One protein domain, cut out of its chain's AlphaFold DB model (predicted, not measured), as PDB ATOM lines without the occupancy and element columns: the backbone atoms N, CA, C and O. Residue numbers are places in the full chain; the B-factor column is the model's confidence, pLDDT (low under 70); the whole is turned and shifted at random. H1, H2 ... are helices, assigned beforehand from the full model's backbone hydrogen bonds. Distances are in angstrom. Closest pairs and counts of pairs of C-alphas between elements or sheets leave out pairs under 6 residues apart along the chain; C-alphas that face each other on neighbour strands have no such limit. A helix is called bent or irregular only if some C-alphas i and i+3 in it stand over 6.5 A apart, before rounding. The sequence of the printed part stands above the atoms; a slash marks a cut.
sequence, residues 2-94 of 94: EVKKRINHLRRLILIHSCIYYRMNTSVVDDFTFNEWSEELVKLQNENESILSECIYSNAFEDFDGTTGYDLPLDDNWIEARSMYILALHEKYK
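What this domain is: This is residues 2 to 94 of the 94 residues of an uncharacterized protein of Clostridium argentinense (UniProt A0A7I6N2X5). One long helix, H1, runs through the middle of the domain; H2 folds back along it as a helical hairpin, and H5 crosses the later part of H1 nearly at a right angle. The short helices H3 and H4 follow H2 near the end of the body where H1 begins, and a long stretch without named elements, residues 62 to 76, leads from H4 back to H5 at the other end. The printed part has 93 residues with five named helices, in the order H1 H2 H3 H4 H5, and no named strand; its class is all helix. It is compact, with a radius of gyration of the C-alphas of 13.1 A, and elongated in outline, spanning 40 by 26 by 24 A.

How they stand to each other: H1, residues 2 to 24, touches H2, residues 31 to 47, the closest C-alphas being those of Ile 7 and Leu 41, 6.2 A apart. The two form a hairpin, running opposite ways at a steep tilt of 38 degrees. With residues 15 to 20 alone, H1 touches H5, residues 77 to 92, about perpendicular at 75 degrees; their closest C-alphas, those of Ile 16 and Ser 83, are 5.1 A apart. H3, residues 49 to 54, is close to H1 but not clearly touching it, with 7.1 A between their closest C-alphas, those of Lys 4 and Ile 51. H3 and H4, residues 58 to 61, are close but not clearly touching, the closest C-alphas being those of Leu 52 and Ser 58, 6.1 A apart. H1 and H4 are only just apart, at 8.0 A, while H2 and H5 are apart. Every O i to N i+4 pair is within hydrogen-bond range in H2 and H5, and 18 of 19 are in H1. In H3 0 of 2 are, beside 2 of 3 O i to N i+3 pairs; H4 is too short for an O i to N i+4 pair.

Where its parts are: H1 begins at C-alpha 2 (-96.891, 3.899, 19.267) and is 31.9 A long from first to last C-alpha. H2 measures 24.2 A and begins at C-alpha 31 (-73.119, 0.558, 8.798). H3 measures 10.1 A and is irregular, with C-alphas 50 and 53 7.3 A apart; H4 measures 5.4 A. H5 measures 22.5 A and ends at C-alpha 92 (-82.914, 4.991, -10.053).

The domain as a whole: The two C-alphas farthest apart, those of Ser 50 and Lys 94, are 41.2 A apart. The printed part has no cut and ends at Lys 94, the chain's last residue. The link from H4 to H5 is long, that from H1 to H2 is short, and those from H2 to H3 and from H3 to H4 are tight. The mean pLDDT of the printed part is 96.7, and no printed residue is under 70.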
ATOM      1  N   GLU A   2     -97.978   3.251  20.028       89.06
ATOM      2  CA  GLU A   2     -96.891   3.899  19.267       89.06
ATOM      3  C   GLU A   2     -95.579   3.094  19.278       89.06
ATOM      4  O   GLU A   2     -95.025   2.803  18.222       89.06
ATOM      5  N   VAL A   3     -95.159   2.596  20.446       95.81
ATOM      6  CA  VAL A   3     -93.936   1.780  20.587       95.81
ATOM      7  C   VAL A   3     -93.970   0.524  19.708       95.81
ATOM      8  O   VAL A   3     -93.049   0.279  18.938       95.81
ATOM      9  N   LYS A   4     -95.089  -0.214  19.715       97.38
ATOM     10  CA  LYS A   4     -95.318  -1.365  18.821       97.38
ATOM     11  C   LYS A   4     -95.117  -1.014  17.343       97.38
ATOM     12  O   LYS A   4     -94.540  -1.798  16.594       97.38
ATOM     13  N   LYS A   5     -95.598   0.153  16.894       98.06
ATOM     14  CA  LYS A   5     -95.405   0.597  15.503       98.06
ATOM     15  C   LYS A   5     -93.933   0.867  15.216       98.06
ATOM     16  O   LYS A   5     -93.479   0.481  14.142       98.06
ATOM     17  N   ARG A   6     -93.205   1.479  16.157       98.12
ATOM     18  CA  ARG A   6     -91.768   1.743  16.021       98.12
ATOM     19  C   ARG A   6     -90.954   0.452  15.971       98.12
ATOM     20  O   ARG A   6     -90.197   0.285  15.023       98.12
ATOM     21  N   ILE A   7     -91.203  -0.498  16.875       98.44
ATOM     22  CA  ILE A   7     -90.581  -1.835  16.847       98.44
ATOM     23  C   ILE A   7     -90.850  -2.516  15.501       98.44
ATOM     24  O   ILE A   7     -89.926  -2.929  14.809       98.44
ATOM     25  N   ASN A   8     -92.112  -2.553  15.061       98.44
ATOM     26  CA  ASN A   8     -92.470  -3.141  13.769       98.44
ATOM     27  C   ASN A   8     -91.848  -2.403  12.575       98.44
ATOM     28  O   ASN A   8     -91.700  -2.980  11.502       98.44
ATOM     29  N   HIS A   9     -91.563  -1.111  12.700       98.44
ATOM     30  CA  HIS A   9     -90.880  -0.355  11.662       98.44
ATOM     31  C   HIS A   9     -89.396  -0.727  11.610       98.44
ATOM     32  O   HIS A   9     -88.927  -1.125  10.547       98.44
ATOM     33  N   LEU A  10     -88.707  -0.697  12.751       98.50
ATOM     34  CA  LEU A  10     -87.293  -1.058  12.866       98.50
ATOM     35  C   LEU A  10     -87.042  -2.508  12.434       98.50
ATOM     36  O   LEU A  10     -86.178  -2.737  11.597       98.50
ATOM     37  N   ARG A  11     -87.864  -3.474  12.872       98.44
ATOM     38  CA  ARG A  11     -87.758  -4.877  12.422       98.44
ATOM     39  C   ARG A  11     -87.800  -5.005  10.898       98.44
ATOM     40  O   ARG A  11     -87.025  -5.760  10.329       98.44
ATOM     41  N   ARG A  12     -88.662  -4.239  10.212       98.44
ATOM     42  CA  ARG A  12     -88.701  -4.233   8.736       98.44
ATOM     43  C   ARG A  12     -87.439  -3.633   8.134       98.44
ATOM     44  O   ARG A  12     -86.973  -4.168   7.138       98.44
ATOM     45  N   LEU A  13     -86.923  -2.541   8.700       98.31
ATOM     46  CA  LEU A  13     -85.678  -1.937   8.227       98.31
ATOM     47  C   LEU A  13     -84.524  -2.935   8.337       98.31
ATOM     48  O   LEU A  13     -83.870  -3.192   7.332       98.31
ATOM     49  N   ILE A  14     -84.354  -3.565   9.502       98.44
ATOM     50  CA  ILE A  14     -83.326  -4.588   9.712       98.44
ATOM     51  C   ILE A  14     -83.486  -5.727   8.699       98.44
ATOM     52  O   ILE A  14     -82.559  -5.995   7.947       98.44
ATOM     53  N   LEU A  15     -84.677  -6.324   8.575       98.62
ATOM     54  CA  LEU A  15     -84.926  -7.416   7.621       98.62
ATOM     55  C   LEU A  15     -84.596  -7.033   6.169       98.62
ATOM     56  O   LEU A  15     -83.897  -7.763   5.468       98.62
ATOM     57  N   ILE A  16     -85.091  -5.879   5.716       98.56
ATOM     58  CA  ILE A  16     -84.914  -5.419   4.336       98.56
ATOM     59  C   ILE A  16     -83.435  -5.156   4.050       98.56
ATOM     60  O   ILE A  16     -82.915  -5.630   3.038       98.56
ATOM     61  N   HIS A  17     -82.756  -4.418   4.929       98.38
ATOM     62  CA  HIS A  17     -81.366  -4.024   4.713       98.38
ATOM     63  C   HIS A  17     -80.388  -5.183   4.921       98.38
ATOM     64  O   HIS A  17     -79.417  -5.278   4.173       98.38
ATOM     65  N   SER A  18     -80.680  -6.125   5.821       98.25
ATOM     66  CA  SER A  18     -79.925  -7.376   5.931       98.25
ATOM     67  C   SER A  18     -80.105  -8.266   4.703       98.25
ATOM     68  O   SER A  18     -79.126  -8.828   4.224       98.25
ATOM     69  N   CYS A  19     -81.306  -8.346   4.120       98.50
ATOM     70  CA  CYS A  19     -81.513  -9.066   2.860       98.50
ATOM     71  C   CYS A  19     -80.729  -8.419   1.705       98.50
ATOM     72  O   CYS A  19     -80.027  -9.115   0.974       98.50
ATOM     73  N   ILE A  20     -80.747  -7.086   1.578       98.31
ATOM     74  CA  ILE A  20     -79.939  -6.382   0.565       98.31
ATOM     75  C   ILE A  20     -78.441  -6.688   0.756       98.31
ATOM     76  O   ILE A  20     -77.760  -7.044  -0.205       98.31
ATOM     77  N   TYR A  21     -77.951  -6.637   1.996       98.06
ATOM     78  CA  TYR A  21     -76.550  -6.906   2.313       98.06
ATOM     79  C   TYR A  21     -76.139  -8.356   2.024       98.06
ATOM     80  O   TYR A  21     -75.230  -8.598   1.232       98.06
ATOM     81  N   TYR A  22     -76.836  -9.331   2.607       97.81
ATOM     82  CA  TYR A  22     -76.427 -10.738   2.564       97.81
ATOM     83  C   TYR A  22     -76.908 -11.506   1.328       97.81
ATOM     84  O   TYR A  22     -76.241 -12.452   0.913       97.81
ATOM     85  N   ARG A  23     -78.053 -11.143   0.733       97.06
ATOM     86  CA  ARG A  23     -78.608 -11.837  -0.448       97.06
ATOM     87  C   ARG A  23     -78.311 -11.118  -1.758       97.06
ATOM     88  O   ARG A  23     -78.145 -11.779  -2.777       97.06
ATOM     89  N   MET A  24     -78.216  -9.787  -1.741       96.19
ATOM     90  CA  MET A  24     -77.979  -8.980  -2.950       96.19
ATOM     91  C   MET A  24     -76.545  -8.443  -3.042       96.19
ATOM     92  O   MET A  24     -76.203  -7.799  -4.032       96.19
ATOM     93  N   ASN A  25     -75.696  -8.748  -2.051       96.75
ATOM     94  CA  ASN A  25     -74.268  -8.424  -2.021       96.75
ATOM     95  C   ASN A  25     -73.979  -6.929  -2.270       96.75
ATOM     96  O   ASN A  25     -73.056  -6.566  -2.999       96.75
ATOM     97  N   THR A  26     -74.820  -6.057  -1.711       96.75
ATOM     98  CA  THR A  26     -74.713  -4.598  -1.847       96.75
ATOM     99  C   THR A  26     -75.311  -3.900  -0.627       96.75
ATOM    100  O   THR A  26     -75.896  -4.547   0.234       96.75
ATOM    101  N   SER A  27     -75.193  -2.580  -0.523       96.06
ATOM    102  CA  SER A  27     -75.796  -1.810   0.567       96.06
ATOM    103  C   SER A  27     -76.459  -0.530   0.061       96.06
ATOM    104  O   SER A  27     -75.998   0.119  -0.878       96.06
ATOM    105  N   VAL A  28     -77.589  -0.185   0.684       96.75
ATOM    106  CA  VAL A  28     -78.338   1.064   0.429       96.75
ATOM    107  C   VAL A  28     -78.111   2.090   1.546       96.75
ATOM    108  O   VAL A  28     -78.294   3.285   1.333       96.75
ATOM    109  N   VAL A  29     -77.703   1.624   2.727       96.69
ATOM    110  CA  VAL A  29     -77.380   2.439   3.905       96.69
ATOM    111  C   VAL A  29     -75.990   2.071   4.403       96.69
ATOM    112  O   VAL A  29     -75.505   0.978   4.106       96.69
ATOM    113  N   ASP A  30     -75.357   2.986   5.129       96.69
ATOM    114  CA  ASP A  30     -74.083   2.723   5.789       96.69
ATOM    115  C   ASP A  30     -74.262   1.936   7.099       96.69
ATOM    116  O   ASP A  30     -75.356   1.858   7.670       96.69
ATOM    117  N   ASP A  31     -73.157   1.356   7.569       95.88
ATOM    118  CA  ASP A  31     -73.119   0.558   8.798       95.88
ATOM    119  C   ASP A  31     -73.538   1.380  10.024       95.88
ATOM    120  O   ASP A  31     -74.175   0.853  10.932       95.88
ATOM    121  N   PHE A  32     -73.234   2.682  10.045       97.62
ATOM    122  CA  PHE A  32     -73.622   3.573  11.139       97.62
ATOM    123  C   PHE A  32     -75.147   3.673  11.263       97.62
ATOM    124  O   PHE A  32     -75.699   3.480  12.342       97.62
ATOM    125  N   THR A  33     -75.838   3.898  10.147       98.12
ATOM    126  CA  THR A  33     -77.301   3.974  10.096       98.12
ATOM    127  C   THR A  33     -77.945   2.650  10.501       98.12
ATOM    128  O   THR A  33     -78.923   2.644  11.248       98.12
ATOM    129  N   PHE A  34     -77.400   1.526  10.025       98.12
ATOM    130  CA  PHE A  34     -77.890   0.204  10.413       98.12
ATOM    131  C   PHE A  34     -77.721  -0.037  11.921       98.12
ATOM    132  O   PHE A  34     -78.669  -0.470  12.577       98.12
ATOM    133  N   ASN A  35     -76.555   0.305  12.476       97.69
ATOM    134  CA  ASN A  35     -76.263   0.144  13.900       97.69
ATOM    135  C   ASN A  35     -77.194   0.984  14.781       97.69
ATOM    136  O   ASN A  35     -77.752   0.448  15.732       97.69
ATOM    137  N   GLU A  36     -77.448   2.247  14.433       98.44
ATOM    138  CA  GLU A  36     -78.387   3.101  15.177       98.44
ATOM    139  C   GLU A  36     -79.795   2.481  15.251       98.44
ATOM    140  O   GLU A  36     -80.440   2.484  16.302       98.44
ATOM    141  N   TRP A  37     -80.282   1.889  14.152       98.56
ATOM    142  CA  TRP A  37     -81.573   1.193  14.147       98.56
ATOM    143  C   TRP A  37     -81.565  -0.074  14.995       98.56
ATOM    144  O   TRP A  37     -82.553  -0.352  15.681       98.56
ATOM    145  N   SER A  38     -80.479  -0.844  14.936       98.25
ATOM    146  CA  SER A  38     -80.296  -2.051  15.738       98.25
ATOM    147  C   SER A  38     -80.269  -1.733  17.231       98.25
ATOM    148  O   SER A  38     -81.012  -2.348  17.994       98.25
ATOM    149  N   GLU A  39     -79.486  -0.738  17.647       98.31
ATOM    150  CA  GLU A  39     -79.387  -0.299  19.042       98.31
ATOM    151  C   GLU A  39     -80.730   0.223  19.567       98.31
ATOM    152  O   GLU A  39     -81.169  -0.152  20.660       98.31
ATOM    153  N   GLU A  40     -81.432   1.038  18.771       98.38
ATOM    154  CA  GLU A  40     -82.768   1.510  19.127       98.38
ATOM    155  C   GLU A  40     -83.754   0.343  19.267       98.38
ATOM    156  O   GLU A  40     -84.534   0.300  20.222       98.38
ATOM    157  N   LEU A  41     -83.723  -0.617  18.336       98.44
ATOM    158  CA  LEU A  41     -84.604  -1.778  18.375       98.44
ATOM    159  C   LEU A  41     -84.355  -2.611  19.631       98.44
ATOM    160  O   LEU A  41     -85.313  -2.909  20.341       98.44
ATOM    161  N   VAL A  42     -83.099  -2.939  19.935       98.25
ATOM    162  CA  VAL A  42     -82.726  -3.714  21.128       98.25
ATOM    163  C   VAL A  42     -83.202  -3.010  22.394       98.25
ATOM    164  O   VAL A  42     -83.874  -3.621  23.227       98.25
ATOM    165  N   LYS A  43     -82.948  -1.702  22.511       98.25
ATOM    166  CA  LYS A  43     -83.422  -0.906  23.647       98.25
ATOM    167  C   LYS A  43     -84.942  -0.980  23.795       98.25
ATOM    168  O   LYS A  43     -85.440  -1.276  24.880       98.25
ATOM    169  N   LEU A  44     -85.684  -0.746  22.713       97.94
ATOM    170  CA  LEU A  44     -87.147  -0.777  22.742       97.94
ATOM    171  C   LEU A  44     -87.692  -2.169  23.065       97.94
ATOM    172  O   LEU A  44     -88.718  -2.259  23.739       97.94
ATOM    173  N   GLN A  45     -87.036  -3.237  22.604       97.12
ATOM    174  CA  GLN A  45     -87.442  -4.601  22.926       97.12
ATOM    175  C   GLN A  45     -87.279  -4.895  24.418       97.12
ATOM    176  O   GLN A  45     -88.243  -5.320  25.051       97.12
ATOM    177  N   ASN A  46     -86.119  -4.562  24.984       96.69
ATOM    178  CA  ASN A  46     -85.822  -4.760  26.405       96.69
ATOM    179  C   ASN A  46     -86.761  -3.950  27.312       96.69
ATOM    180  O   ASN A  46     -87.219  -4.423  28.345       96.69
ATOM    181  N   GLU A  47     -87.098  -2.719  26.920       97.38
ATOM    182  CA  GLU A  47     -88.010  -1.867  27.693       97.38
ATOM    183  C   GLU A  47     -89.487  -2.305  27.589       97.38
ATOM    184  O   GLU A  47     -90.322  -1.836  28.364       97.38
ATOM    185  N   ASN A  48     -89.843  -3.167  26.625       96.56
ATOM    186  CA  ASN A  48     -91.236  -3.482  26.290       96.56
ATOM    187  C   ASN A  48     -91.470  -4.978  25.996       96.56
ATOM    188  O   ASN A  48     -92.241  -5.320  25.099       96.56
ATOM    189  N   GLU A  49     -90.858  -5.881  26.766       95.44
ATOM    190  CA  GLU A  49     -90.957  -7.341  26.567       95.44
ATOM    191  C   GLU A  49     -92.405  -7.857  26.457       95.44
ATOM    192  O   GLU A  49     -92.721  -8.720  25.634       95.44
ATOM    193  N   SER A  50     -93.326  -7.268  27.227       95.62
ATOM    194  CA  SER A  50     -94.732  -7.689  27.300       95.62
ATOM    195  C   SER A  50     -95.514  -7.557  25.989       95.62
ATOM    196  O   SER A  50     -96.531  -8.232  25.832       95.62
ATOM    197  N   ILE A  51     -95.063  -6.721  25.044       96.00
ATOM    198  CA  ILE A  51     -95.752  -6.491  23.761       96.00
ATOM    199  C   ILE A  51     -95.057  -7.166  22.568       96.00
ATOM    200  O   ILE A  51     -95.544  -7.058  21.436       96.00
ATOM    201  N   LEU A  52     -93.917  -7.835  22.779       95.81
ATOM    202  CA  LEU A  52     -93.090  -8.375  21.691       95.81
ATOM    203  C   LEU A  52     -93.748  -9.534  20.950       95.81
ATOM    204  O   LEU A  52     -93.589  -9.640  19.731       95.81
ATOM    205  N   SER A  53     -94.534 -10.345  21.658       96.31
ATOM    206  CA  SER A  53     -95.314 -11.447  21.085       96.31
ATOM    207  C   SER A  53     -96.385 -10.967  20.101       96.31
ATOM    208  O   SER A  53     -96.790 -11.709  19.212       96.31
ATOM    209  N   GLU A  54     -96.820  -9.709  20.207       95.94
ATOM    210  CA  GLU A  54     -97.768  -9.119  19.265       95.94
ATOM    211  C   GLU A  54     -97.098  -8.370  18.099       95.94
ATOM    212  O   GLU A  54     -97.792  -7.832  17.223       95.94
ATOM    213  N   CYS A  55     -95.771  -8.229  18.126       97.00
ATOM    214  CA  CYS A  55     -94.996  -7.559  17.088       97.00
ATOM    215  C   CYS A  55     -94.685  -8.526  15.936       97.00
ATOM    216  O   CYS A  55     -94.673  -9.744  16.095       97.00
ATOM    217  N   ILE A  56     -94.430  -7.982  14.746       96.75
ATOM    218  CA  ILE A  56     -94.136  -8.798  13.559       96.75
ATOM    219  C   ILE A  56     -92.839  -9.585  13.754       96.75
ATOM    220  O   ILE A  56     -91.914  -9.072  14.383       96.75
ATOM    221  N   TYR A  57     -92.749 -10.784  13.179       96.56
ATOM    222  CA  TYR A  57     -91.547 -11.624  13.260       96.56
ATOM    223  C   TYR A  57     -91.065 -11.859  14.707       96.56
ATOM    224  O   TYR A  57     -89.868 -11.937  14.946       96.56
ATOM    225  N   SER A  58     -91.985 -11.958  15.678       96.62
ATOM    226  CA  SER A  58     -91.666 -12.130  17.106       96.62
ATOM    227  C   SER A  58     -90.608 -13.202  17.359       96.62
ATOM    228  O   SER A  58     -89.607 -12.904  17.994       96.62
ATOM    229  N   ASN A  59     -90.788 -14.392  16.783       95.88
ATOM    230  CA  ASN A  59     -89.901 -15.536  17.005       95.88
ATOM    231  C   ASN A  59     -88.510 -15.332  16.388       95.88
ATOM    232  O   ASN A  59     -87.526 -15.819  16.917       95.88
ATOM    233  N   ALA A  60     -88.415 -14.614  15.265       96.19
ATOM    234  CA  ALA A  60     -87.127 -14.357  14.619       96.19
ATOM    235  C   ALA A  60     -86.290 -13.305  15.363       96.19
ATOM    236  O   ALA A  60     -85.085 -13.237  15.174       96.19
ATOM    237  N   PHE A  61     -86.937 -12.464  16.173       97.31
ATOM    238  CA  PHE A  61     -86.301 -11.367  16.903       97.31
ATOM    239  C   PHE A  61     -86.156 -11.642  18.406       97.31
ATOM    240  O   PHE A  61     -85.827 -10.716  19.146       97.31
ATOM    241  N   GLU A  62     -86.427 -12.870  18.857       94.31
ATOM    242  CA  GLU A  62     -86.328 -13.265  20.268       94.31
ATOM    243  C   GLU A  62     -84.889 -13.127  20.784       94.31
ATOM    244  O   GLU A  62     -84.671 -12.471  21.798       94.31
ATOM    245  N   ASP A  63     -83.916 -13.613  20.007       92.69
ATOM    246  CA  ASP A  63     -82.481 -13.560  20.329       92.69
ATOM    247  C   ASP A  63     -81.729 -12.439  19.585       92.69
ATOM    248  O   ASP A  63     -80.501 -12.439  19.508       92.69
ATOM    249  N   PHE A  64     -82.447 -11.481  18.989       96.62
ATOM    250  CA  PHE A  64     -81.810 -10.405  18.229       96.62
ATOM    251  C   PHE A  64     -81.111  -9.409  19.165       96.62
ATOM    252  O   PHE A  64     -81.766  -8.638  19.868       96.62
ATOM    253  N   ASP A  65     -79.778  -9.393  19.120       95.31
ATOM    254  CA  ASP A  65     -78.910  -8.561  19.964       95.31
ATOM    255  C   ASP A  65     -78.418  -7.270  19.281       95.31
ATOM    256  O   ASP A  65     -77.688  -6.482  19.883       95.31
ATOM    257  N   GLY A  66     -78.826  -7.039  18.029       93.94
ATOM    258  CA  GLY A  66     -78.452  -5.862  17.247       93.94
ATOM    259  C   GLY A  66     -77.129  -5.973  16.488       93.94
ATOM    260  O   GLY A  66     -76.814  -5.068  15.716       93.94
ATOM    261  N   THR A  67     -76.368  -7.060  16.647       93.50
ATOM    262  CA  THR A  67     -75.035  -7.194  16.034       93.50
ATOM    263  C   THR A  67     -75.088  -7.537  14.548       93.50
ATOM    264  O   THR A  67     -74.292  -7.033  13.755       93.50
ATOM    265  N   THR A  68     -76.023  -8.398  14.149       95.19
ATOM    266  CA  THR A  68     -76.192  -8.837  12.766       95.19
ATOM    267  C   THR A  68     -77.637  -9.225  12.485       95.19
ATOM    268  O   THR A  68     -78.352  -9.704  13.359       95.19
ATOM    269  N   GLY A  69     -78.071  -9.034  11.239       94.81
ATOM    270  CA  GLY A  69     -79.332  -9.584  10.738       94.81
ATOM    271  C   GLY A  69     -79.158 -10.825   9.861       94.81
ATOM    272  O   GLY A  69     -80.066 -11.149   9.104       94.81
ATOM    273  N   TYR A  70     -77.996 -11.484   9.909       95.81
ATOM    274  CA  TYR A  70     -77.687 -12.659   9.087       95.81
ATOM    275  C   TYR A  70     -78.639 -13.837   9.347       95.81
ATOM    276  O   TYR A  70     -79.131 -14.439   8.397       95.81
ATOM    277  N   ASP A  71     -78.936 -14.124  10.618       95.06
ATOM    278  CA  ASP A  71     -79.773 -15.262  11.031       95.06
ATOM    279  C   ASP A  71     -81.286 -14.985  10.935       95.06
ATOM    280  O   ASP A  71     -82.117 -15.830  11.274       95.06
ATOM    281  N   LEU A  72     -81.669 -13.796  10.463       96.94
ATOM    282  CA  LEU A  72     -83.067 -13.439  10.250       96.94
ATOM    283  C   LEU A  72     -83.649 -14.185   9.032       96.94
ATOM    284  O   LEU A  72     -82.905 -14.655   8.172       96.94
ATOM    285  N   PRO A  73     -84.986 -14.299   8.902       96.75
ATOM    286  CA  PRO A  73     -85.628 -15.047   7.818       96.75
ATOM    287  C   PRO A  73     -85.574 -14.295   6.477       96.75
ATOM    288  O   PRO A  73     -86.603 -13.913   5.931       96.75
ATOM    289  N   LEU A  74     -84.377 -14.068   5.935       96.25
ATOM    290  CA  LEU A  74     -84.142 -13.235   4.747       96.25
ATOM    291  C   LEU A  74     -84.723 -13.815   3.444       96.25
ATOM    292  O   LEU A  74     -84.815 -13.078   2.467       96.25
ATOM    293  N   ASP A  75     -85.136 -15.086   3.460       93.81
ATOM    294  CA  ASP A  75     -85.739 -15.818   2.332       93.81
ATOM    295  C   ASP A  75     -87.280 -15.699   2.299       93.81
ATOM    296  O   ASP A  75     -87.969 -16.363   1.525       93.81
ATOM    297  N   ASP A  76     -87.869 -14.883   3.180       96.31
ATOM    298  CA  ASP A  76     -89.292 -14.553   3.119       96.31
ATOM    299  C   ASP A  76     -89.586 -13.739   1.846       96.31
ATOM    300  O   ASP A  76     -89.031 -12.658   1.634       96.31
ATOM    301  N   ASN A  77     -90.528 -14.221   1.029       96.88
ATOM    302  CA  ASN A  77     -90.932 -13.581  -0.228       96.88
ATOM    303  C   ASN A  77     -91.274 -12.087  -0.084       96.88
ATOM    304  O   ASN A  77     -91.034 -11.301  -1.003       96.88
ATOM    305  N   TRP A  78     -91.878 -11.674   1.037       97.50
ATOM    306  CA  TRP A  78     -92.193 -10.268   1.281       97.50
ATOM    307  C   TRP A  78     -90.924  -9.447   1.516       97.50
ATOM    308  O   TRP A  78     -90.836  -8.324   1.010       97.50
ATOM    309  N   ILE A  79     -89.952  -9.996   2.249       98.12
ATOM    310  CA  ILE A  79     -88.662  -9.348   2.508       98.12
ATOM    311  C   ILE A  79     -87.905  -9.202   1.192       98.12
ATOM    312  O   ILE A  79     -87.576  -8.077   0.823       98.12
ATOM    313  N   GLU A  80     -87.740 -10.287   0.434       97.75
ATOM    314  CA  GLU A  80     -87.047 -10.259  -0.857       97.75
ATOM    315  C   GLU A  80     -87.675  -9.246  -1.824       97.75
ATOM    316  O   GLU A  80     -86.983  -8.392  -2.387       97.75
ATOM    317  N   ALA A  81     -89.006  -9.275  -1.979       98.12
ATOM    318  CA  ALA A  81     -89.717  -8.352  -2.861       98.12
ATOM    319  C   ALA A  81     -89.532  -6.886  -2.448       98.12
ATOM    320  O   ALA A  81     -89.382  -6.004  -3.301       98.12
ATOM    321  N   ARG A  82     -89.533  -6.597  -1.140       98.19
ATOM    322  CA  ARG A  82     -89.308  -5.239  -0.630       98.19
ATOM    323  C   ARG A  82     -87.862  -4.798  -0.786       98.19
ATOM    324  O   ARG A  82     -87.648  -3.661  -1.198       98.19
ATOM    325  N   SER A  83     -86.905  -5.677  -0.530       98.19
ATOM    326  CA  SER A  83     -85.482  -5.421  -0.736       98.19
ATOM    327  C   SER A  83     -85.173  -5.104  -2.196       98.19
ATOM    328  O   SER A  83     -84.550  -4.079  -2.465       98.19
ATOM    329  N   MET A  84     -85.715  -5.879  -3.143       98.00
ATOM    330  CA  MET A  84     -85.566  -5.606  -4.578       98.00
ATOM    331  C   MET A  84     -86.165  -4.250  -4.966       98.00
ATOM    332  O   MET A  84     -85.552  -3.486  -5.708       98.00
ATOM    333  N   TYR A  85     -87.351  -3.921  -4.446       98.12
ATOM    334  CA  TYR A  85     -87.993  -2.636  -4.717       98.12
ATOM    335  C   TYR A  85     -87.174  -1.447  -4.190       98.12
ATOM    336  O   TYR A  85     -86.992  -0.462  -4.903       98.12
ATOM    337  N   ILE A  86     -86.670  -1.532  -2.955       97.75
ATOM    338  CA  ILE A  86     -85.842  -0.480  -2.351       97.75
ATOM    339  C   ILE A  86     -84.523  -0.319  -3.109       97.75
ATOM    340  O   ILE A  86     -84.135   0.812  -3.398       97.75
ATOM    341  N   LEU A  87     -83.874  -1.423  -3.482       97.25
ATOM    342  CA  LEU A  87     -82.647  -1.391  -4.273       97.25
ATOM    343  C   LEU A  87     -82.879  -0.719  -5.636       97.25
ATOM    344  O   LEU A  87     -82.153   0.207  -5.988       97.25
ATOM    345  N   ALA A  88     -83.949  -1.086  -6.346       97.56
ATOM    346  CA  ALA A  88     -84.296  -0.475  -7.629       97.56
ATOM    347  C   ALA A  88     -84.577   1.036  -7.516       97.56
ATOM    348  O   ALA A  88     -84.216   1.811  -8.404       97.56
ATOM    349  N   LEU A  89     -85.214   1.486  -6.427       97.38
ATOM    350  CA  LEU A  89     -85.392   2.918  -6.168       97.38
ATOM    351  C   LEU A  89     -84.058   3.618  -5.891       97.38
ATOM    352  O   LEU A  89     -83.842   4.710  -6.411       97.38
ATOM    353  N   HIS A  90     -83.182   3.005  -5.090       95.81
ATOM    354  CA  HIS A  90     -81.861   3.554  -4.795       95.81
ATOM    355  C   HIS A  90     -81.041   3.726  -6.076       95.81
ATOM    356  O   HIS A  90     -80.493   4.796  -6.297       95.81
ATOM    357  N   GLU A  91     -81.023   2.722  -6.954       94.62
ATOM    358  CA  GLU A  91     -80.323   2.788  -8.243       94.62
ATOM    359  C   GLU A  91     -80.910   3.844  -9.186       94.62
ATOM    360  O   GLU A  91     -80.168   4.521  -9.893       94.62
ATOM    361  N   LYS A  92     -82.236   4.017  -9.188       96.44
ATOM    362  CA  LYS A  92     -82.914   4.991 -10.053       96.44
ATOM    363  C   LYS A  92     -82.619   6.448  -9.682       96.44
ATOM    364  O   LYS A  92     -82.635   7.300 -10.568       96.44
ATOM    365  N   TYR A  93     -82.444   6.743  -8.395       93.56
ATOM    366  CA  TYR A  93     -82.296   8.113  -7.881       93.56
ATOM    367  C   TYR A  93     -80.906   8.402  -7.298       93.56
ATOM    368  O   TYR A  93     -80.753   9.381  -6.566       93.56
ATOM    369  N   LYS A  94     -79.923   7.549  -7.596       73.62
ATOM    370  CA  LYS A  94     -78.510   7.771  -7.279       73.62
ATOM    371  C   LYS A  94     -77.927   8.887  -8.140       73.62
ATOM    372  O   LYS A  94     -77.109   9.655  -7.594       73.62
TER     373      LYS A  94